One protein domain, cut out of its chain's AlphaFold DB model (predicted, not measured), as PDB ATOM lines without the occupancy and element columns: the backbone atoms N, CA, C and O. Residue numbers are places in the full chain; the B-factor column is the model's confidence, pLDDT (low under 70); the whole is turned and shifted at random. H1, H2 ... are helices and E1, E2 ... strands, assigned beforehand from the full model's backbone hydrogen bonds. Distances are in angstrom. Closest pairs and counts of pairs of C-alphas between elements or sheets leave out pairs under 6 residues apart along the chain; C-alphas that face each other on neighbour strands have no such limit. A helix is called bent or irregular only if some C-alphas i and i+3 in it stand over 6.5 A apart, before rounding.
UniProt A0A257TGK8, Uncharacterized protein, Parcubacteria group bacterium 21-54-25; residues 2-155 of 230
ATOM      1  N   GLY A   2      95.088 101.514 172.058       44.34
ATOM      2  CA  GLY A   2      94.122 101.297 173.133       44.34
ATOM      3  C   GLY A   2      92.930 100.547 172.558       44.34
ATOM      4  O   GLY A   2      92.325 101.021 171.601       44.34
ATOM      5  N   THR A   3      92.642  99.363 173.081       47.56
ATOM      6  CA  THR A   3      91.368  98.686 172.852       47.56
ATOM      7  C   THR A   3      90.278  99.598 173.394       47.56
ATOM      8  O   THR A   3      90.209  99.813 174.604       47.56
ATOM      9  N   THR A   4      89.471 100.191 172.518       58.91
ATOM     10  CA  THR A   4      88.222 100.838 172.920       58.91
ATOM     11  C   THR A   4      87.423  99.771 173.658       58.91
ATOM     12  O   THR A   4      87.076  98.758 173.052       58.91
ATOM     13  N   MET A   5      87.234  99.920 174.974       64.38
ATOM     14  CA  MET A   5      86.427  98.961 175.726       64.38
ATOM     15  C   MET A   5      85.029  98.962 175.116       64.38
ATOM     16  O   MET A   5      84.406 100.017 174.981       64.38
ATOM     17  N   GLN A   6      84.585  97.787 174.678       84.50
ATOM     18  CA  GLN A   6      83.227  97.592 174.206       84.50
ATOM     19  C   GLN A   6      82.300  97.850 175.393       84.50
ATOM     20  O   GLN A   6      82.446  97.210 176.432       84.50
ATOM     21  N   ARG A   7      81.412  98.840 175.263       94.19
ATOM     22  CA  ARG A   7      80.486  99.204 176.338       94.19
ATOM     23  C   ARG A   7      79.507  98.063 176.566       94.19
ATOM     24  O   ARG A   7      78.996  97.504 175.594       94.19
ATOM     25  N   LYS A   8      79.205  97.789 177.832       97.44
ATOM     26  CA  LYS A   8      78.246  96.756 178.239       97.44
ATOM     27  C   LYS A   8      76.996  97.362 178.855       97.44
ATOM     28  O   LYS A   8      77.090  98.324 179.620       97.44
ATOM     29  N   ALA A   9      75.836  96.794 178.545       98.19
ATOM     30  CA  ALA A   9      74.552  97.257 179.041       98.19
ATOM     31  C   ALA A   9      73.697  96.150 179.656       98.19
ATOM     32  O   ALA A   9      73.633  95.032 179.147       98.19
ATOM     33  N   ILE A  10      72.973  96.510 180.711       97.94
ATOM     34  CA  ILE A  10      71.864  95.731 181.262       97.94
ATOM     35  C   ILE A  10      70.564  96.519 181.097       97.94
ATOM     36  O   ILE A  10      70.531  97.733 181.323       97.94
ATOM     37  N   VAL A  11      69.499  95.830 180.688       98.12
ATOM     38  CA  VAL A  11      68.180  96.437 180.457       98.12
ATOM     39  C   VAL A  11      67.180  95.904 181.477       98.12
ATOM     40  O   VAL A  11      67.044  94.696 181.633       98.12
ATOM     41  N   PHE A  12      66.444  96.792 182.135       97.50
ATOM     42  CA  PHE A  12      65.306  96.457 182.990       97.50
ATOM     43  C   PHE A  12      64.028  96.985 182.349       97.50
ATOM     44  O   PHE A  12      64.012  98.124 181.881       97.50
ATOM     45  N   ALA A  13      62.958  96.191 182.354       96.88
ATOM     46  CA  ALA A  13      61.656  96.664 181.900       96.88
ATOM     47  C   ALA A  13      60.490  96.053 182.670       96.88
ATOM     48  O   ALA A  13      60.635  95.031 183.347       96.88
ATOM     49  N   HIS A  14      59.331  96.696 182.560       95.06
ATOM     50  CA  HIS A  14      58.108  96.226 183.186       95.06
ATOM     51  C   HIS A  14      57.565  94.958 182.506       95.06
ATOM     52  O   HIS A  14      57.901  94.614 181.373       95.06
ATOM     53  N   ALA A  15      56.775  94.193 183.260       91.94
ATOM     54  CA  ALA A  15      56.390  92.825 182.922       91.94
ATOM     55  C   ALA A  15      54.997  92.701 182.280       91.94
ATOM     56  O   ALA A  15      54.340  91.665 182.407       91.94
ATOM     57  N   ASP A  16      54.557  93.736 181.576       92.38
ATOM     58  CA  ASP A  16      53.389  93.770 180.691       92.38
ATOM     59  C   ASP A  16      53.812  93.864 179.216       92.38
ATOM     60  O   ASP A  16      54.957  93.592 178.856       92.38
ATOM     61  N   GLY A  17      52.851  94.078 178.318       94.75
ATOM     62  CA  GLY A  17      53.060  93.846 176.889       94.75
ATOM     63  C   GLY A  17      54.010  94.863 176.273       94.75
ATOM     64  O   GLY A  17      54.931  94.498 175.545       94.75
ATOM     65  N   ASP A  18      53.772  96.125 176.588       96.81
ATOM     66  CA  ASP A  18      54.575  97.279 176.225       96.81
ATOM     67  C   ASP A  18      55.960  97.247 176.866       96.81
ATOM     68  O   ASP A  18      56.923  97.370 176.109       96.81
ATOM     69  N   GLY A  19      56.097  96.918 178.154       97.00
ATOM     70  CA  GLY A  19      57.412  96.778 178.787       97.00
ATOM     71  C   GLY A  19      58.304  95.726 178.115       97.00
ATOM     72  O   GLY A  19      59.480  95.977 177.837       97.00
ATOM     73  N   HIS A  20      57.751  94.569 177.727       97.44
ATOM     74  CA  HIS A  20      58.509  93.556 176.973       97.44
ATOM     75  C   HIS A  20      58.905  94.037 175.568       97.44
ATOM     76  O   HIS A  20      60.010  93.751 175.102       97.44
ATOM     77  N   LEU A  21      58.008  94.739 174.871       98.56
ATOM     78  CA  LEU A  21      58.279  95.278 173.535       98.56
ATOM     79  C   LEU A  21      59.328  96.400 173.589       98.56
ATOM     80  O   LEU A  21      60.239  96.414 172.760       98.56
ATOM     81  N   ALA A  22      59.242  97.278 174.589       98.56
ATOM     82  CA  ALA A  22      60.199  98.343 174.873       98.56
ATOM     83  C   ALA A  22      61.585  97.791 175.218       98.56
ATOM     84  O   ALA A  22      62.593  98.322 174.739       98.56
ATOM     85  N   ALA A  23      61.650  96.700 175.989       98.44
ATOM     86  CA  ALA A  23      62.900  96.010 176.293       98.44
ATOM     87  C   ALA A  23      63.588  95.513 175.016       98.44
ATOM     88  O   ALA A  23      64.749  95.839 174.782       98.44
ATOM     89  N   VAL A  24      62.865  94.789 174.152       98.56
ATOM     90  CA  VAL A  24      63.441  94.270 172.898       98.56
ATOM     91  C   VAL A  24      63.825  95.403 171.947       98.56
ATOM     92  O   VAL A  24      64.911  95.376 171.374       98.56
ATOM     93  N   GLN A  25      62.992  96.441 171.824       98.62
ATOM     94  CA  GLN A  25      63.334  97.623 171.032       98.62
ATOM     95  C   GLN A  25      64.625  98.289 171.528       98.62
ATOM     96  O   GLN A  25      65.470  98.686 170.725       98.62
ATOM     97  N   THR A  26      64.770  98.405 172.847       98.69
ATOM     98  CA  THR A  26      65.950  98.982 173.495       98.69
ATOM     99  C   THR A  26      67.192  98.144 173.220       98.69
ATOM    100  O   THR A  26      68.209  98.705 172.822       98.69
ATOM    101  N   MET A  27      67.107  96.815 173.338       98.25
ATOM    102  CA  MET A  27      68.212  95.919 172.976       98.25
ATOM    103  C   MET A  27      68.659  96.118 171.527       98.25
ATOM    104  O   MET A  27      69.847  96.261 171.269       98.25
ATOM    105  N   GLU A  28      67.716  96.159 170.583       98.12
ATOM    106  CA  GLU A  28      68.027  96.319 169.157       98.12
ATOM    107  C   GLU A  28      68.695  97.654 168.846       98.12
ATOM    108  O   GLU A  28      69.472  97.753 167.901       98.12
ATOM    109  N   ASN A  29      68.378  98.700 169.604       98.50
ATOM    110  CA  ASN A  29      69.000 100.003 169.419       98.50
ATOM    111  C   ASN A  29      70.390 100.064 170.062       98.50
ATOM    112  O   ASN A  29      71.311 100.574 169.433       98.50
ATOM    113  N   LEU A  30      70.568  99.468 171.244       98.00
ATOM    114  CA  LEU A  30      71.884  99.327 171.876       98.00
ATOM    115  C   LEU A  30      72.845  98.493 171.009       98.00
ATOM    116  O   LEU A  30      73.990  98.894 170.806       98.00
ATOM    117  N   ASP A  31      72.369  97.388 170.429       97.00
ATOM    118  CA  ASP A  31      73.164  96.527 169.541       97.00
ATOM    119  C   ASP A  31      73.626  97.273 168.276       97.00
ATOM    120  O   ASP A  31      74.797  97.212 167.901       97.00
ATOM    121  N   LYS A  32      72.748  98.084 167.665       97.00
ATOM    122  CA  LYS A  32      73.111  98.954 166.525       97.00
ATOM    123  C   LYS A  32      74.187  99.983 166.873       97.00
ATOM    124  O   LYS A  32      74.934 100.396 165.988       97.00
ATOM    125  N   GLU A  33      74.264 100.402 168.133       96.56
ATOM    126  CA  GLU A  33      75.310 101.294 168.644       96.56
ATOM    127  C   GLU A  33      76.603 100.546 169.025       96.56
ATOM    128  O   GLU A  33      77.578 101.168 169.452       96.56
ATOM    129  N   GLY A  34      76.646  99.220 168.851       96.25
ATOM    130  CA  GLY A  34      77.790  98.376 169.199       96.25
ATOM    131  C   GLY A  34      77.938  98.126 170.703       96.25
ATOM    132  O   GLY A  34      79.029  97.771 171.157       96.25
ATOM    133  N   ILE A  35      76.868  98.332 171.478       97.25
ATOM    134  CA  ILE A  35      76.837  98.089 172.922       97.25
ATOM    135  C   ILE A  35      76.454  96.628 173.162       97.25
ATOM    136  O   ILE A  35      75.402  96.167 172.726       97.25
ATOM    137  N   GLU A  36      77.305  95.898 173.877       97.12
ATOM    138  CA  GLU A  36      77.047  94.509 174.253       97.12
ATOM    139  C   GLU A  36      75.959  94.455 175.334       97.12
ATOM    140  O   GLU A  36      76.103  95.057 176.397       97.12
ATOM    141  N   ILE A  37      74.870  93.725 175.089       97.00
ATOM    142  CA  ILE A  37      73.812  93.522 176.085       97.00
ATOM    143  C   ILE A  37      74.134  92.276 176.914       97.00
ATOM    144  O   ILE A  37      74.079  91.161 176.394       97.00
ATOM    145  N   ILE A  38      74.430  92.456 178.202       96.25
ATOM    146  CA  ILE A  38      74.807  91.349 179.096       96.25
ATOM    147  C   ILE A  38      73.593  90.625 179.692       96.25
ATOM    148  O   ILE A  38      73.640  89.412 179.887       96.25
ATOM    149  N   ASP A  39      72.499  91.343 179.968       95.31
ATOM    150  CA  ASP A  39      71.230  90.751 180.405       95.31
ATOM    151  C   ASP A  39      70.052  91.701 180.155       95.31
ATOM    152  O   ASP A  39      70.203  92.919 180.001       95.31
ATOM    153  N   VAL A  40      68.859  91.112 180.129       95.69
ATOM    154  CA  VAL A  40      67.579  91.811 180.008       95.69
ATOM    155  C   VAL A  40      66.630  91.227 181.039       95.69
ATOM    156  O   VAL A  40      66.219  90.063 180.972       95.69
ATOM    157  N   VAL A  41      66.282  92.061 182.006       93.88
ATOM    158  CA  VAL A  41      65.533  91.683 183.192       93.88
ATOM    159  C   VAL A  41      64.108  92.199 183.065       93.88
ATOM    160  O   VAL A  41      63.830  93.386 183.219       93.88
ATOM    161  N   VAL A  42      63.199  91.262 182.815       92.12
ATOM    162  CA  VAL A  42      61.755  91.476 182.914       92.12
ATOM    163  C   VAL A  42      61.201  90.428 183.865       92.12
ATOM    164  O   VAL A  42      61.058  89.256 183.500       92.12
ATOM    165  N   ASP A  43      60.959  90.846 185.106       88.19
ATOM    166  CA  ASP A  43      60.531  89.978 186.201       88.19
ATOM    167  C   ASP A  43      59.149  90.403 186.721       88.19
ATOM    168  O   ASP A  43      59.033  91.396 187.447       88.19
ATOM    169  N   PRO A  44      58.099  89.618 186.420       84.12
ATOM    170  CA  PRO A  44      56.755  89.842 186.933       84.12
ATOM    171  C   PRO A  44      56.627  90.012 188.442       84.12
ATOM    172  O   PRO A  44      55.739  90.727 188.908       84.12
ATOM    173  N   THR A  45      57.473  89.331 189.214       84.25
ATOM    174  CA  THR A  45      57.422  89.374 190.677       84.25
ATOM    175  C   THR A  45      58.011  90.670 191.223       84.25
ATOM    176  O   THR A  45      57.554  91.150 192.260       84.25
ATOM    177  N   ALA A  46      58.964  91.262 190.497       84.81
ATOM    178  CA  ALA A  46      59.622  92.506 190.868       84.81
ATOM    179  C   ALA A  46      58.865  93.742 190.368       84.81
ATOM    180  O   ALA A  46      58.713  94.720 191.103       84.81
ATOM    181  N   THR A  47      58.378  93.708 189.125       83.19
ATOM    182  CA  THR A  47      57.768  94.878 188.475       83.19
ATOM    183  C   THR A  47      56.246  94.879 188.548       83.19
ATOM    184  O   THR A  47      55.643  95.918 188.339       83.19
ATOM    185  N   GLY A  48      55.599  93.762 188.908       70.25
ATOM    186  CA  GLY A  48      54.138  93.699 189.066       70.25
ATOM    187  C   GLY A  48      53.588  94.512 190.248       70.25
ATOM    188  O   GLY A  48      52.373  94.608 190.427       70.25
ATOM    189  N   SER A  49      54.463  95.096 191.073       73.50
ATOM    190  CA  SER A  49      54.100  96.039 192.127       73.50
ATOM    191  C   SER A  49      54.783  97.387 191.903       73.50
ATOM    192  O   SER A  49      55.897  97.454 191.394       73.50
ATOM    193  N   TYR A  50      54.174  98.469 192.391       76.94
ATOM    194  CA  TYR A  50      54.751  99.822 192.367       76.94
ATOM    195  C   TYR A  50      55.943 100.007 193.333       76.94
ATOM    196  O   TYR A  50      56.109 101.086 193.899       76.94
ATOM    197  N   ARG A  51      56.705  98.944 193.626       86.44
ATOM    198  CA  ARG A  51      57.799  98.923 194.613       86.44
ATOM    199  C   ARG A  51      59.139  98.461 194.044       86.44
ATOM    200  O   ARG A  51      60.061  98.187 194.812       86.44
ATOM    201  N   PHE A  52      59.254  98.357 192.719       92.88
ATOM    202  CA  PHE A  52      60.488  97.948 192.045       92.88
ATOM    203  C   PHE A  52      61.710  98.719 192.565       92.88
ATOM    204  O   PHE A  52      62.705  98.114 192.962       92.88
ATOM    205  N   TRP A  53      61.608 100.045 192.638       94.62
ATOM    206  CA  TRP A  53      62.708 100.918 193.041       94.62
ATOM    207  C   TRP A  53      63.141 100.702 194.491       94.62
ATOM    208  O   TRP A  53      64.333 100.618 194.772       94.62
ATOM    209  N   GLU A  54      62.182 100.585 195.410       91.50
ATOM    210  CA  GLU A  54      62.457 100.470 196.842       91.50
ATOM    211  C   GLU A  54      62.865  99.058 197.276       91.50
ATOM    212  O   GLU A  54      63.563  98.916 198.278       91.50
ATOM    213  N   GLN A  55      62.399  98.018 196.577       89.94
ATOM    214  CA  GLN A  55      62.532  96.629 197.039       89.94
ATOM    215  C   GLN A  55      63.417  95.753 196.154       89.94
ATOM    216  O   GLN A  55      63.983  94.786 196.658       89.94
ATOM    217  N   HIS A  56      63.542  96.068 194.865       90.75
ATOM    218  CA  HIS A  56      64.174  95.171 193.898       90.75
ATOM    219  C   HIS A  56      65.425  95.791 193.275       90.75
ATOM    220  O   HIS A  56      66.492  95.187 193.329       90.75
ATOM    221  N   PHE A  57      65.350  97.024 192.769       93.12
ATOM    222  CA  PHE A  57      66.457  97.625 192.020       93.12
ATOM    223  C   PHE A  57      67.755  97.750 192.835       93.12
ATOM    224  O   PHE A  57      68.847  97.511 192.319       93.12
ATOM    225  N   GLY A  58      67.646  98.073 194.127       88.88
ATOM    226  CA  GLY A  58      68.801  98.212 195.019       88.88
ATOM    227  C   GLY A  58      69.574  96.912 195.282       88.88
ATOM    228  O   GLY A  58      70.742  96.984 195.654       88.88
ATOM    229  N   ILE A  59      68.951  95.747 195.078       87.75
ATOM    230  CA  ILE A  59      69.561  94.423 195.305       87.75
ATOM    231  C   ILE A  59      69.867  93.672 194.003       87.75
ATOM    232  O   ILE A  59      70.438  92.586 194.053       87.75
ATOM    233  N   CYS A  60      69.501  94.230 192.845       90.06
ATOM    234  CA  CYS A  60      69.822  93.637 191.554       90.06
ATOM    235  C   CYS A  60      71.333  93.681 191.292       90.06
ATOM    236  O   CYS A  60      71.983  94.731 191.406       90.06
ATOM    237  N   GLU A  61      71.876  92.542 190.875       92.38
ATOM    238  CA  GLU A  61      73.235  92.454 190.354       92.38
ATOM    239  C   GLU A  61      73.299  93.134 188.981       92.38
ATOM    240  O   GLU A  61      72.488  92.864 188.100       92.38
ATOM    241  N   LEU A  62      74.259  94.047 188.810       95.06
ATOM    242  CA  LEU A  62      74.469  94.789 187.557       95.06
ATOM    243  C   LEU A  62      75.645  94.235 186.735       95.06
ATOM    244  O   LEU A  62      75.952  94.764 185.670       95.06
ATOM    245  N   GLY A  63      76.320  93.193 187.235       92.75
ATOM    246  CA  GLY A  63      77.472  92.577 186.577       92.75
ATOM    247  C   GLY A  63      78.586  93.578 186.262       92.75
ATOM    248  O   GLY A  63      78.907  94.456 187.063       92.75
ATOM    249  N   ASP A  64      79.169  93.447 185.078       94.44
ATOM    250  CA  ASP A  64      80.177  94.345 184.517       94.44
ATOM    251  C   ASP A  64      79.580  95.372 183.535       94.44
ATOM    252  O   ASP A  64      80.305  95.924 182.713       94.44
ATOM    253  N   ALA A  65      78.271  95.646 183.610       96.94
ATOM    254  CA  ALA A  65      77.654  96.677 182.782       96.94
ATOM    255  C   ALA A  65      78.188  98.073 183.135       96.94
ATOM    256  O   ALA A  65      78.213  98.465 184.305       96.94
ATOM    257  N   ASP A  66      78.513  98.849 182.102       96.75
ATOM    258  CA  ASP A  66      78.836 100.278 182.195       96.75
ATOM    259  C   ASP A  66      77.582 101.153 182.032       96.75
ATOM    260  O   ASP A  66      77.582 102.339 182.370       96.75
ATOM    261  N   LEU A  67      76.518 100.581 181.459       98.38
ATOM    262  CA  LEU A  67      75.249 101.239 181.175       98.38
ATOM    263  C   LEU A  67      74.079 100.427 181.744       98.38
ATOM    264  O   LEU A  67      73.897  99.253 181.433       98.38
ATOM    265  N   VAL A  68      73.238 101.073 182.536       98.44
ATOM    266  CA  VAL A  68      71.976 100.515 183.023       98.44
ATOM    267  C   VAL A  68      70.842 101.279 182.365       98.44
ATOM    268  O   VAL A  68      70.720 102.489 182.559       98.44
ATOM    269  N   VAL A  69      70.007 100.587 181.597       98.62
ATOM    270  CA  VAL A  69      68.824 101.185 180.975       98.62
ATOM    271  C   VAL A  69      67.578 100.605 181.624       98.62
ATOM    272  O   VAL A  69      67.391  99.394 181.644       98.62
ATOM    273  N   VAL A  70      66.720 101.464 182.156       98.19
ATOM    274  CA  VAL A  70      65.420 101.087 182.707       98.19
ATOM    275  C   VAL A  70      64.346 101.700 181.824       98.19
ATOM    276  O   VAL A  70      64.306 102.919 181.669       98.19
ATOM    277  N   VAL A  71      63.496 100.869 181.232       98.19
ATOM    278  CA  VAL A  71      62.399 101.319 180.373       98.19
ATOM    279  C   VAL A  71      61.061 100.906 180.957       98.19
ATOM    280  O   VAL A  71      60.916  99.791 181.448       98.19
ATOM    281  N   ASP A  72      60.090 101.808 180.894       96.94
ATOM    282  CA  ASP A  72      58.688 101.520 181.196       96.94
ATOM    283  C   ASP A  72      58.407 101.046 182.635       96.94
ATOM    284  O   ASP A  72      57.411 100.398 182.924       96.94
ATOM    285  N   ILE A  73      59.294 101.359 183.584       95.75
ATOM    286  CA  ILE A  73      59.061 101.075 185.003       95.75
ATOM    287  C   ILE A  73      58.733 102.375 185.720       95.75
ATOM    288  O   ILE A  73      59.620 103.167 186.051       95.75
ATOM    289  N   MET A  74      57.450 102.557 186.019       93.94
ATOM    290  CA  MET A  74      56.982 103.761 186.691       93.94
ATOM    291  C   MET A  74      57.539 103.914 188.108       93.94
ATOM    292  O   MET A  74      57.733 102.949 188.856       93.94
ATOM    293  N   PHE A  75      57.746 105.161 188.522       93.81
ATOM    294  CA  PHE A  75      57.887 105.482 189.939       93.81
ATOM    295  C   PHE A  75      56.574 105.210 190.684       93.81
ATOM    296  O   PHE A  75      55.485 105.237 190.110       93.81
ATOM    297  N   ASN A  76      56.650 104.974 191.995       90.88
ATOM    298  CA  ASN A  76      55.461 104.717 192.795       90.88
ATOM    299  C   ASN A  76      54.518 105.927 192.775       90.88
ATOM    300  O   ASN A  76      54.810 106.952 193.385       90.88
ATOM    301  N   ALA A  77      53.343 105.786 192.158       86.44
ATOM    302  CA  ALA A  77      52.380 106.881 192.020       86.44
ATOM    303  C   ALA A  77      51.943 107.507 193.360       86.44
ATOM    304  O   ALA A  77      51.570 108.678 193.406       86.44
ATOM    305  N   ARG A  78      51.985 106.751 194.468       88.69
ATOM    306  CA  ARG A  78      51.629 107.266 195.803       88.69
ATOM    307  C   ARG A  78      52.773 108.012 196.479       88.69
ATOM    308  O   ARG A  78      52.514 108.827 197.360       88.69
ATOM    309  N   ASN A  79      54.017 107.689 196.135       90.19
ATOM    310  CA  ASN A  79      55.198 108.304 196.728       90.19
ATOM    311  C   ASN A  79      56.383 108.282 195.748       90.19
ATOM    312  O   ASN A  79      57.357 107.556 195.968       90.19
ATOM    313  N   PRO A  80      56.327 109.079 194.670       92.69
ATOM    314  CA  PRO A  80      57.341 109.016 193.624       92.69
ATOM    315  C   PRO A  80      58.711 109.502 194.114       92.69
ATOM    316  O   PRO A  80      59.743 109.039 193.636       92.69
ATOM    317  N   ILE A  81      58.732 110.380 195.123       93.88
ATOM    318  CA  ILE A  81      59.955 110.871 195.765       93.88
ATOM    319  C   ILE A  81      60.717 109.738 196.467       93.88
ATOM    320  O   ILE A  81      61.941 109.687 196.383       93.88
ATOM    321  N   SER A  82      60.021 108.795 197.109       93.38
ATOM    322  CA  SER A  82      60.661 107.617 197.715       93.38
ATOM    323  C   SER A  82      61.337 106.741 196.665       93.38
ATOM    324  O   SER A  82      62.501 106.374 196.824       93.38
ATOM    325  N   SER A  83      60.636 106.446 195.569       94.88
ATOM    326  CA  SER A  83      61.198 105.654 194.476       94.88
ATOM    327  C   SER A  83      62.402 106.354 193.834       94.88
ATOM    328  O   SER A  83      63.429 105.723 193.590       94.88
ATOM    329  N   TYR A  84      62.315 107.675 193.648       95.62
ATOM    330  CA  TYR A  84      63.431 108.493 193.183       95.62
ATOM    331  C   TYR A  84      64.635 108.433 194.131       95.62
ATOM    332  O   TYR A  84      65.760 108.252 193.675       95.62
ATOM    333  N   HIS A  85      64.431 108.555 195.446       95.69
ATOM    334  CA  HIS A  85      65.530 108.466 196.410       95.69
ATOM    335  C   HIS A  85      66.190 107.086 196.419       95.69
ATOM    336  O   HIS A  85      67.413 107.016 196.526       95.69
ATOM    337  N   ALA A  86      65.416 106.008 196.264       95.38
ATOM    338  CA  ALA A  86      65.964 104.659 196.145       95.38
ATOM    339  C   ALA A  86      66.833 104.506 194.882       95.38
ATOM    340  O   ALA A  86      67.965 104.025 194.968       95.38
ATOM    341  N   LEU A  87      66.350 104.999 193.733       96.56
ATOM    342  CA  LEU A  87      67.128 105.065 192.492       96.56
ATOM    343  C   LEU A  87      68.402 105.901 192.674       96.56
ATOM    344  O   LEU A  87      69.500 105.415 192.420       96.56
ATOM    345  N   ALA A  88      68.278 107.138 193.155       96.50
ATOM    346  CA  ALA A  88      69.403 108.053 193.319       96.50
ATOM    347  C   ALA A  88      70.463 107.505 194.287       96.50
ATOM    348  O   ALA A  88      71.655 107.667 194.035       96.50
ATOM    349  N   ALA A  89      70.052 106.820 195.360       95.50
ATOM    350  CA  ALA A  89      70.973 106.157 196.280       95.50
ATOM    351  C   ALA A  89      71.750 105.023 195.594       95.50
ATOM    352  O   ALA A  89      72.965 104.927 195.768       95.50
ATOM    353  N   ARG A  90      71.076 104.200 194.775       95.50
ATOM    354  CA  ARG A  90      71.730 103.138 193.994       95.50
ATOM    355  C   ARG A  90      72.732 103.709 192.990       95.50
ATOM    356  O   ARG A  90      73.847 103.210 192.909       95.50
ATOM    357  N   VAL A  91      72.345 104.763 192.277       96.88
ATOM    358  CA  VAL A  91      73.192 105.460 191.299       96.88
ATOM    359  C   VAL A  91      74.424 106.077 191.961       96.88
ATOM    360  O   VAL A  91      75.535 105.934 191.455       96.88
ATOM    361  N   ALA A  92      74.249 106.748 193.103       95.06
ATOM    362  CA  ALA A  92      75.345 107.397 193.819       95.06
ATOM    363  C   ALA A  92      76.378 106.395 194.365       95.06
ATOM    364  O   ALA A  92      77.544 106.748 194.522       95.06
ATOM    365  N   ALA A  93      75.962 105.154 194.640       94.94
ATOM    366  CA  ALA A  93      76.856 104.071 195.041       94.94
ATOM    367  C   ALA A  93      77.674 103.481 193.873       94.94
ATOM    368  O   ALA A  93      78.588 102.701 194.115       94.94
ATOM    369  N   GLU A  94      77.354 103.842 192.627       95.69
ATOM    370  CA  GLU A  94      77.929 103.274 191.401       95.69
ATOM    371  C   GLU A  94      78.364 104.403 190.436       95.69
ATOM    372  O   GLU A  94      77.850 104.496 189.318       95.69
ATOM    373  N   PRO A  95      79.276 105.305 190.856       95.19
ATOM    374  CA  PRO A  95      79.574 106.547 190.133       95.19
ATOM    375  C   PRO A  95      80.168 106.333 188.732       95.19
ATOM    376  O   PRO A  95      80.004 107.188 187.866       95.19
ATOM    377  N   ASP A  96      80.824 105.195 188.500       95.00
ATOM    378  CA  ASP A  96      81.462 104.870 187.220       95.00
ATOM    379  C   ASP A  96      80.478 104.302 186.180       95.00
ATOM    380  O   ASP A  96      80.815 104.192 185.000       95.00
ATOM    381  N   ARG A  97      79.246 103.968 186.589       96.62
ATOM    382  CA  ARG A  97      78.193 103.466 185.697       96.62
ATOM    383  C   ARG A  97      77.240 104.579 185.286       96.62
ATOM    384  O   ARG A  97      76.882 105.437 186.092       96.62
ATOM    385  N   GLN A  98      76.784 104.529 184.039       98.12
ATOM    386  CA  GLN A  98      75.738 105.404 183.517       98.12
ATOM    387  C   GLN A  98      74.365 104.755 183.686       98.12
ATOM    388  O   GLN A  98      74.189 103.577 183.382       98.12
ATOM    389  N   PHE A  99      73.380 105.537 184.112       98.56
ATOM    390  CA  PHE A  99      72.000 105.100 184.285       98.56
ATOM    391  C   PHE A  99      71.076 105.932 183.400       98.56
ATOM    392  O   PHE A  99      71.162 107.159 183.381       98.56
ATOM    393  N   VAL A 100      70.171 105.267 182.691       98.50
ATOM    394  CA  VAL A 100      69.147 105.903 181.860       98.50
ATOM    395  C   VAL A 100      67.794 105.320 182.235       98.50
ATOM    396  O   VAL A 100      67.603 104.110 182.154       98.50
ATOM    397  N   VAL A 101      66.851 106.169 182.628       98.12
ATOM    398  CA  VAL A 101      65.460 105.796 182.900       98.12
ATOM    399  C   VAL A 101      64.573 106.457 181.856       98.12
ATOM    400  O   VAL A 101      64.630 107.673 181.686       98.12
ATOM    401  N   ILE A 102      63.763 105.672 181.153       98.38
ATOM    402  CA  ILE A 102      62.823 106.155 180.135       98.38
ATOM    403  C   ILE A 102      61.445 105.625 180.491       98.38
ATOM    404  O   ILE A 102      61.252 104.418 180.587       98.38
ATOM    405  N   ASP A 103      60.495 106.521 180.696       97.44
ATOM    406  CA  ASP A 103      59.143 106.150 181.107       97.44
ATOM    407  C   ASP A 103      58.130 107.144 180.532       97.44
ATOM    408  O   ASP A 103      58.453 108.309 180.286       97.44
ATOM    409  N   HIS A 104      56.903 106.694 180.293       96.38
ATOM    410  CA  HIS A 104      55.814 107.540 179.803       96.38
ATOM    411  C   HIS A 104      54.825 107.951 180.905       96.38
ATOM    412  O   HIS A 104      53.895 108.711 180.628       96.38
ATOM    413  N   HIS A 105      55.033 107.506 182.150       93.31
ATOM    414  CA  HIS A 105      54.250 107.916 183.316       93.31
ATOM    415  C   HIS A 105      54.879 109.153 183.978       93.31
ATOM    416  O   HIS A 105      55.830 109.038 184.755       93.31
ATOM    417  N   PRO A 106      54.388 110.376 183.702       85.38
ATOM    418  CA  PRO A 106      55.055 111.576 184.181       85.38
ATOM    419  C   PRO A 106      54.947 111.709 185.702       85.38
ATOM    420  O   PRO A 106      53.863 111.617 186.283       85.38
ATOM    421  N   VAL A 107      56.066 112.051 186.337       87.50
ATOM    422  CA  VAL A 107      56.095 112.524 187.723       87.50
ATOM    423  C   VAL A 107      56.307 114.031 187.733       87.50
ATOM    424  O   VAL A 107      57.263 114.551 187.155       87.50
ATOM    425  N   SER A 108      55.430 114.757 188.424       77.31
ATOM    426  CA  SER A 108      55.646 116.178 188.666       77.31
ATOM    427  C   SER A 108      56.776 116.369 189.679       77.31
ATOM    428  O   SER A 108      56.649 115.910 190.810       77.31
ATOM    429  N   GLN A 109      57.812 117.118 189.292       81.50
ATOM    430  CA  GLN A 109      58.857 117.644 190.183       81.50
ATOM    431  C   GLN A 109      59.691 116.563 190.891       81.50
ATOM    432  O   GLN A 109      59.429 116.186 192.031       81.50
ATOM    433  N   LEU A 110      60.756 116.117 190.226       88.81
ATOM    434  CA  LEU A 110      61.824 115.348 190.861       88.81
ATOM    435  C   LEU A 110      62.958 116.278 191.327       88.81
ATOM    436  O   LEU A 110      63.169 117.334 190.720       88.81
ATOM    437  N   PRO A 111      63.706 115.909 192.384       91.44
ATOM    438  CA  PRO A 111      64.954 116.578 192.731       91.44
ATOM    439  C   PRO A 111      65.981 116.518 191.589       91.44
ATOM    440  O   PRO A 111      65.838 115.758 190.632       91.44
ATOM    441  N   ALA A 112      67.061 117.295 191.714       90.12
ATOM    442  CA  ALA A 112      68.176 117.225 190.774       90.12
ATOM    443  C   ALA A 112      68.796 115.817 190.767       90.12
ATOM    444  O   ALA A 112      69.151 115.292 191.828       90.12
ATOM    445  N   SER A 113      68.909 115.226 189.574       91.00
ATOM    446  CA  SER A 113      69.478 113.890 189.364       91.00
ATOM    447  C   SER A 113      70.991 113.872 189.592       91.00
ATOM    448  O   SER A 113      71.660 114.868 189.300       91.00
ATOM    449  N   PRO A 114      71.552 112.762 190.112       94.00
ATOM    450  CA  PRO A 114      72.988 112.527 190.056       94.00
ATOM    451  C   PRO A 114      73.514 112.677 188.622       94.00
ATOM    452  O   PRO A 114      72.809 112.391 187.662       94.00
ATOM    453  N   HIS A 115      74.767 113.105 188.476       95.25
ATOM    454  CA  HIS A 115      75.371 113.404 187.171       95.25
ATOM    455  C   HIS A 115      75.461 112.197 186.219       95.25
ATOM    456  O   HIS A 115      75.537 112.384 185.009       95.25
ATOM    457  N   ASN A 116      75.469 110.977 186.758       97.56
ATOM    458  CA  ASN A 116      75.486 109.715 186.022       97.56
ATOM    459  C   ASN A 116      74.084 109.090 185.869       97.56
ATOM    460  O   ASN A 116      73.979 107.910 185.537       97.56
ATOM    461  N   LEU A 117      73.015 109.860 186.113       98.12
ATOM    462  CA  LEU A 117      71.624 109.462 185.903       98.12
ATOM    463  C   LEU A 117      70.909 110.423 184.953       98.12
ATOM    464  O   LEU A 117      70.785 111.616 185.225       98.12
ATOM    465  N   ASP A 118      70.357 109.861 183.885       97.19
ATOM    466  CA  ASP A 118      69.474 110.536 182.944       97.19
ATOM    467  C   ASP A 118      68.049 109.977 183.075       97.19
ATOM    468  O   ASP A 118      67.830 108.777 182.913       97.19
ATOM    469  N   ILE A 119      67.076 110.836 183.387       96.62
ATOM    470  CA  ILE A 119      65.656 110.468 183.483       96.62
ATOM    471  C   ILE A 119      64.893 111.191 182.377       96.62
ATOM    472  O   ILE A 119      64.830 112.422 182.346       96.62
ATOM    473  N   ARG A 120      64.250 110.421 181.499       95.56
ATOM    474  CA  ARG A 120      63.511 110.908 180.335       95.56
ATOM    475  C   ARG A 120      62.046 110.505 180.437       95.56
ATOM    476  O   ARG A 120      61.690 109.360 180.174       95.56
ATOM    477  N   PHE A 121      61.189 111.469 180.758       95.88
ATOM    478  CA  PHE A 121      59.748 111.279 180.634       95.88
ATOM    479  C   PHE A 121      59.290 111.596 179.214       95.88
ATOM    480  O   PHE A 121      59.396 112.738 178.755       95.88
ATOM    481  N   VAL A 122      58.771 110.589 178.519       95.94
ATOM    482  CA  VAL A 122      58.219 110.733 177.168       95.94
ATOM    483  C   VAL A 122      56.700 110.869 177.216       95.94
ATOM    484  O   VAL A 122      56.049 110.511 178.187       95.94
ATOM    485  N   ARG A 123      56.109 111.441 176.164       93.44
ATOM    486  CA  ARG A 123      54.663 111.736 176.141       93.44
ATOM    487  C   ARG A 123      53.777 110.556 175.752       93.44
ATOM    488  O   ARG A 123      52.571 110.655 175.921       93.44
ATOM    489  N   SER A 124      54.356 109.524 175.151       96.06
ATOM    490  CA  SER A 124      53.623 108.395 174.583       96.06
ATOM    491  C   SER A 124      54.449 107.128 174.690       96.06
ATOM    492  O   SER A 124      55.670 107.195 174.499       96.06
ATOM    493  N   VAL A 125      53.781 105.986 174.826       97.19
ATOM    494  CA  VAL A 125      54.413 104.656 174.848       97.19
ATOM    495  C   VAL A 125      55.237 104.410 173.595       97.19
ATOM    496  O   VAL A 125      56.307 103.820 173.664       97.19
ATOM    497  N   TYR A 126      54.813 104.956 172.450       97.75
ATOM    498  CA  TYR A 126      55.558 104.830 171.196       97.75
ATOM    499  C   TYR A 126      57.022 105.297 171.293       97.75
ATOM    500  O   TYR A 126      57.861 104.801 170.555       97.75
ATOM    501  N   ALA A 127      57.335 106.238 172.188       97.38
ATOM    502  CA  ALA A 127      58.687 106.755 172.398       97.38
ATOM    503  C   ALA A 127      59.356 106.195 173.671       97.38
ATOM    504  O   ALA A 127      60.444 106.644 174.028       97.38
ATOM    505  N   CYS A 128      58.718 105.253 174.376       98.06
ATOM    506  CA  CYS A 128      59.203 104.676 175.632       98.06
ATOM    507  C   CYS A 128      60.240 103.570 175.367       98.06
ATOM    508  O   CYS A 128      60.028 102.397 175.650       98.06
ATOM    509  N   CYS A 129      61.356 103.930 174.740       98.38
ATOM    510  CA  CYS A 129      62.481 103.030 174.497       98.38
ATOM    511  C   CYS A 129      63.784 103.821 174.391       98.38
ATOM    512  O   CYS A 129      63.779 105.024 174.125       98.38
ATOM    513  N   TYR A 130      64.917 103.142 174.553       98.25
ATOM    514  CA  TYR A 130      66.206 103.733 174.202       98.25
ATOM    515  C   TYR A 130      66.372 103.764 172.680       98.25
ATOM    516  O   TYR A 130      66.143 102.750 172.024       98.25
ATOM    517  N   GLY A 131      66.797 104.900 172.124       97.00
ATOM    518  CA  GLY A 131      66.979 105.082 170.681       97.00
ATOM    519  C   GLY A 131      65.664 105.244 169.909       97.00
ATOM    520  O   GLY A 131      64.651 105.669 170.463       97.00
ATOM    521  N   ASP A 132      65.689 104.922 168.615       97.69
ATOM    522  CA  ASP A 132      64.560 105.166 167.714       97.69
ATOM    523  C   ASP A 132      63.470 104.079 167.796       97.69
ATOM    524  O   ASP A 132      63.773 102.881 167.758       97.69
ATOM    525  N   PRO A 133      62.184 104.462 167.829       97.62
ATOM    526  CA  PRO A 133      61.084 103.508 167.886       97.62
ATOM    527  C   PRO A 133      60.763 102.878 166.524       97.62
ATOM    528  O   PRO A 133      60.761 103.551 165.489       97.62
ATOM    529  N   SER A 134      60.398 101.590 166.525       97.25
ATOM    530  CA  SER A 134      60.008 100.829 165.326       97.25
ATOM    531  C   SER A 134      58.558 100.308 165.379       97.25
ATOM    532  O   SER A 134      57.733 100.787 166.157       97.25
ATOM    533  N   GLU A 135      58.227  99.315 164.541       97.25
ATOM    534  CA  GLU A 135      56.958  98.577 164.608       97.25
ATOM    535  C   GLU A 135      56.712  97.973 165.999       97.25
ATOM    536  O   GLU A 135      55.567  97.962 166.447       97.25
ATOM    537  N   LEU A 136      57.759  97.560 166.727       98.38
ATOM    538  CA  LEU A 136      57.617  97.055 168.101       98.38
ATOM    539  C   LEU A 136      56.899  98.060 169.006       98.38
ATOM    540  O   LEU A 136      55.980  97.695 169.737       98.38
ATOM    541  N   MET A 137      57.246  99.340 168.883       98.56
ATOM    542  CA  MET A 137      56.640 100.392 169.694       98.56
ATOM    543  C   MET A 137      55.228 100.767 169.226       98.56
ATOM    544  O   MET A 137      54.451 101.313 170.009       98.56
ATOM    545  N   LEU A 138      54.837 100.432 167.986       98.12
ATOM    546  CA  LEU A 138      53.426 100.490 167.573       98.12
ATOM    547  C   LEU A 138      52.600  99.438 168.313       98.12
ATOM    548  O   LEU A 138      51.485  99.722 168.744       98.12
ATOM    549  N   LEU A 139      53.146  98.227 168.464       98.50
ATOM    550  CA  LEU A 139      52.495  97.163 169.227       98.50
ATOM    551  C   LEU A 139      52.422  97.521 170.715       98.50
ATOM    552  O   LEU A 139      51.400  97.243 171.342       98.50
ATOM    553  N   ALA A 140      53.459  98.171 171.254       98.31
ATOM    554  CA  ALA A 140      53.505  98.626 172.643       98.31
ATOM    555  C   ALA A 140      52.392  99.648 172.916       98.31
ATOM    556  O   ALA A 140      51.584  99.454 173.816       98.31
ATOM    557  N   ALA A 141      52.240 100.644 172.039       98.06
ATOM    558  CA  ALA A 141      51.154 101.621 172.124       98.06
ATOM    559  C   ALA A 141      49.750 100.977 172.125       98.06
ATOM    560  O   ALA A 141      48.852 101.436 172.824       98.06
ATOM    561  N   ILE A 142      49.541  99.877 171.387       97.69
ATOM    562  CA  ILE A 142      48.280  99.113 171.457       97.69
ATOM    563  C   ILE A 142      48.165  98.346 172.785       97.69
ATOM    564  O   ILE A 142      47.065  98.209 173.330       97.69
ATOM    565  N   CYS A 143      49.275  97.809 173.304       96.69
ATOM    566  CA  CYS A 143      49.289  97.076 174.570       96.69
ATOM    567  C   CYS A 143      48.843  97.954 175.742       96.69
ATOM    568  O   CYS A 143      47.983  97.502 176.505       96.69
ATOM    569  N   ASP A 144      49.318  99.195 175.793       95.62
ATOM    570  CA  ASP A 144      48.991 100.169 176.842       95.62
ATOM    571  C   ASP A 144      47.702 100.975 176.581       95.62
ATOM    572  O   ASP A 144      47.225 101.731 177.417       95.62
ATOM    573  N   HIS A 145      47.066 100.788 175.420       95.88
ATOM    574  CA  HIS A 145      45.912 101.584 174.974       95.88
ATOM    575  C   HIS A 145      46.227 103.061 174.627       95.88
ATOM    576  O   HIS A 145      45.302 103.860 174.448       95.88
ATOM    577  N   ASP A 146      47.496 103.408 174.408       95.88
ATOM    578  CA  ASP A 146      47.980 104.707 173.912       95.88
ATOM    579  C   ASP A 146      48.031 104.770 172.366       95.88
ATOM    580  O   ASP A 146      49.023 105.130 171.739       95.88
ATOM    581  N   GLU A 147      46.947 104.379 171.687       95.88
ATOM    582  CA  GLU A 147      46.943 104.252 170.217       95.88
ATOM    583  C   GLU A 147      46.905 105.599 169.468       95.88
ATOM    584  O   GLU A 147      47.241 105.659 168.281       95.88
ATOM    585  N   GLN A 148      46.462 106.690 170.110       96.06
ATOM    586  CA  GLN A 148      46.191 107.961 169.416       96.06
ATOM    587  C   GLN A 148      47.410 108.542 168.682       96.06
ATOM    588  O   GLN A 148      47.249 108.908 167.513       96.06
ATOM    589  N   PRO A 149      48.619 108.593 169.278       92.44
ATOM    590  CA  PRO A 149      49.802 109.154 168.620       92.44
ATOM    591  C   PRO A 149      50.226 108.393 167.359       92.44
ATOM    592  O   PRO A 149      50.890 108.952 166.488       92.44
ATOM    593  N   VAL A 150      49.834 107.121 167.236       94.50
ATOM    594  CA  VAL A 150      50.279 106.218 166.163       94.50
ATOM    595  C   VAL A 150      49.150 105.720 165.266       94.50
ATOM    596  O   VAL A 150      49.397 104.963 164.326       94.50
ATOM    597  N   LYS A 151      47.914 106.168 165.505       95.56
ATOM    598  CA  LYS A 151      46.681 105.644 164.899       95.56
ATOM    599  C   LYS A 151      46.739 105.509 163.377       95.56
ATOM    600  O   LYS A 151      46.272 104.513 162.836       95.56
ATOM    601  N   ALA A 152      47.340 106.481 162.688       95.94
ATOM    602  CA  ALA A 152      47.452 106.493 161.225       95.94
ATOM    603  C   ALA A 152      48.330 105.360 160.650       95.94
ATOM    604  O   ALA A 152      48.273 105.092 159.454       95.94
ATOM    605  N   ARG A 153      49.142 104.703 161.487       95.75
ATOM    606  CA  ARG A 153      50.055 103.610 161.114       95.75
ATOM    607  C   ARG A 153      49.540 102.235 161.542       95.75
ATOM    608  O   ARG A 153      50.180 101.224 161.256       95.75
ATOM    609  N   LEU A 154      48.430 102.181 162.279       96.25
ATOM    610  CA  LEU A 154      47.924 100.933 162.833       96.25
ATOM    611  C   LEU A 154      47.160 100.127 161.784       96.25
ATOM    612  O   LEU A 154      46.370 100.662 161.011       96.25
ATOM    613  N   THR A 155      47.376  98.815 161.806       97.81
ATOM    614  CA  THR A 155      46.674  97.836 160.976       97.81
ATOM    615  C   THR A 155      45.996  96.809 161.877       97.81
ATOM    616  O   THR A 155      46.333  96.681 163.060       97.81
TER     617      THR A 155
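What this domain is: This is residues 2 to 155 of the 230 residues of an uncharacterized protein of Parcubacteria group bacterium 21-54-25 (UniProt A0A257TGK8). Picture a twisted sheet of five parallel strands with helices to both sides of it: H1 covers one face, running along the strands, with H5 packed beside it and H6 beyond, while H3 and H4 run side by side past the other face, H4 grazing the sheet with residues 87 to 92. The printed part has 154 residues, with six named helices and five named strands in the order E1 H1 E2 H2 H3 E3 H4 E4 E5 H5 H6, of the class mixed, helices and strands. The sheet's order is E2 E1 E3 E4 E5. The whole is compact, with a radius of gyration of the C-alphas of 15.2 A, and its C-alphas span 46 by 43 by 28 A.

Where its parts are: Find C-alpha 8 at (78.246, 96.756, 178.239); from there strand E1, residues 8 to 13, runs 17.0 A. Helix H1, residues 17 to 32, begins with C-alpha 17 at (53.060, 93.846, 176.889) and is 23.1 A long. Next come strand E2, residues 36 to 41, 14.8 A, then the short helix H2, residues 44 to 47, and helix H3, residues 52 to 59, 10.3 A. H3 is only just irregular, with C-alphas 54 and 57 6.9 A apart. Strand E3, residues 67 to 71, spans 12.9 A, and helix H4, residues 80 to 92, 18.1 A. Strand E4, residues 98 to 103, is 16.8 A long, and strand E5, residues 117 to 121, 13.1 A. Helix H5, residues 135 to 143, covers 12.7 A. Helix H6, residues 148 to 153, is irregular, with C-alphas 149 and 152 8.2 A apart; it ends with C-alpha 153 at (50.055, 103.610, 161.114).

How they stand to each other: Start at the sheet, whose edge strands are E2 and E5. Between E2 and E1 look at N 9 and O 36, 2.8 A apart; between E1 and E3, at N 12 and O 69, 2.8 A; between E3 and E4, at N 70 and O 100, 2.8 A; between E4 and E5, at N 101 and O 118, 2.8 A, each within hydrogen-bond range. E1, H1, E2 and E3, H4, E4 are strand-helix-strand units, two parallel neighbour strands with a helix between, and E2, H2 H3, E3 is a split one, with E1 between its strands; the three crossovers are right-handed. H1 is on the sheet at a height of 8.2 A, over E1 and, only just, E3, on which 3 of its C-alphas fall; it runs along the strands, at 10 degrees to E1 on the local plane. H1 touches H5 at a shallow tilt of 18 degrees, opposite ways; their closest C-alphas, of Asp 18 and Ala 140, are 4.0 A apart. H5 and H6 only just touch, with 3 pairs of C-alphas within 8 A, the closest those of Leu 138 and Val 150 at 6.7 A. H3 touches H4 at a shallow tilt of 18 degrees, the same way, with the C-alphas of Trp 53 and Ser 83 closest at 5.2 A. H2 and H3 touch only at the corner, and only just, with 3 pairs within 8 A, the closest C-alphas being those of Ala 46 and Phe 52 at 5.6 A. H1 and H4 are apart. In H1, H4 and H5 every O i to N i+4 pair is within hydrogen-bond range; H3 has 1 of 4, with 1 of 5 O i to N i+3 pairs, H6 has 0 of 2, with 2 of 3, and H2 is too short for an i+4 pair.

The domain as a whole: The two C-alphas farthest apart are those of Gly 2 and Thr 155, the first and last printed, at 49.1 A. The printed part has no cut. Look for the two long links, of 13 residues each, from E4 to E5 and from E5 to H5. The model's mean pLDDT over the printed part is 93.4, and residues 2 to 5 are under 70.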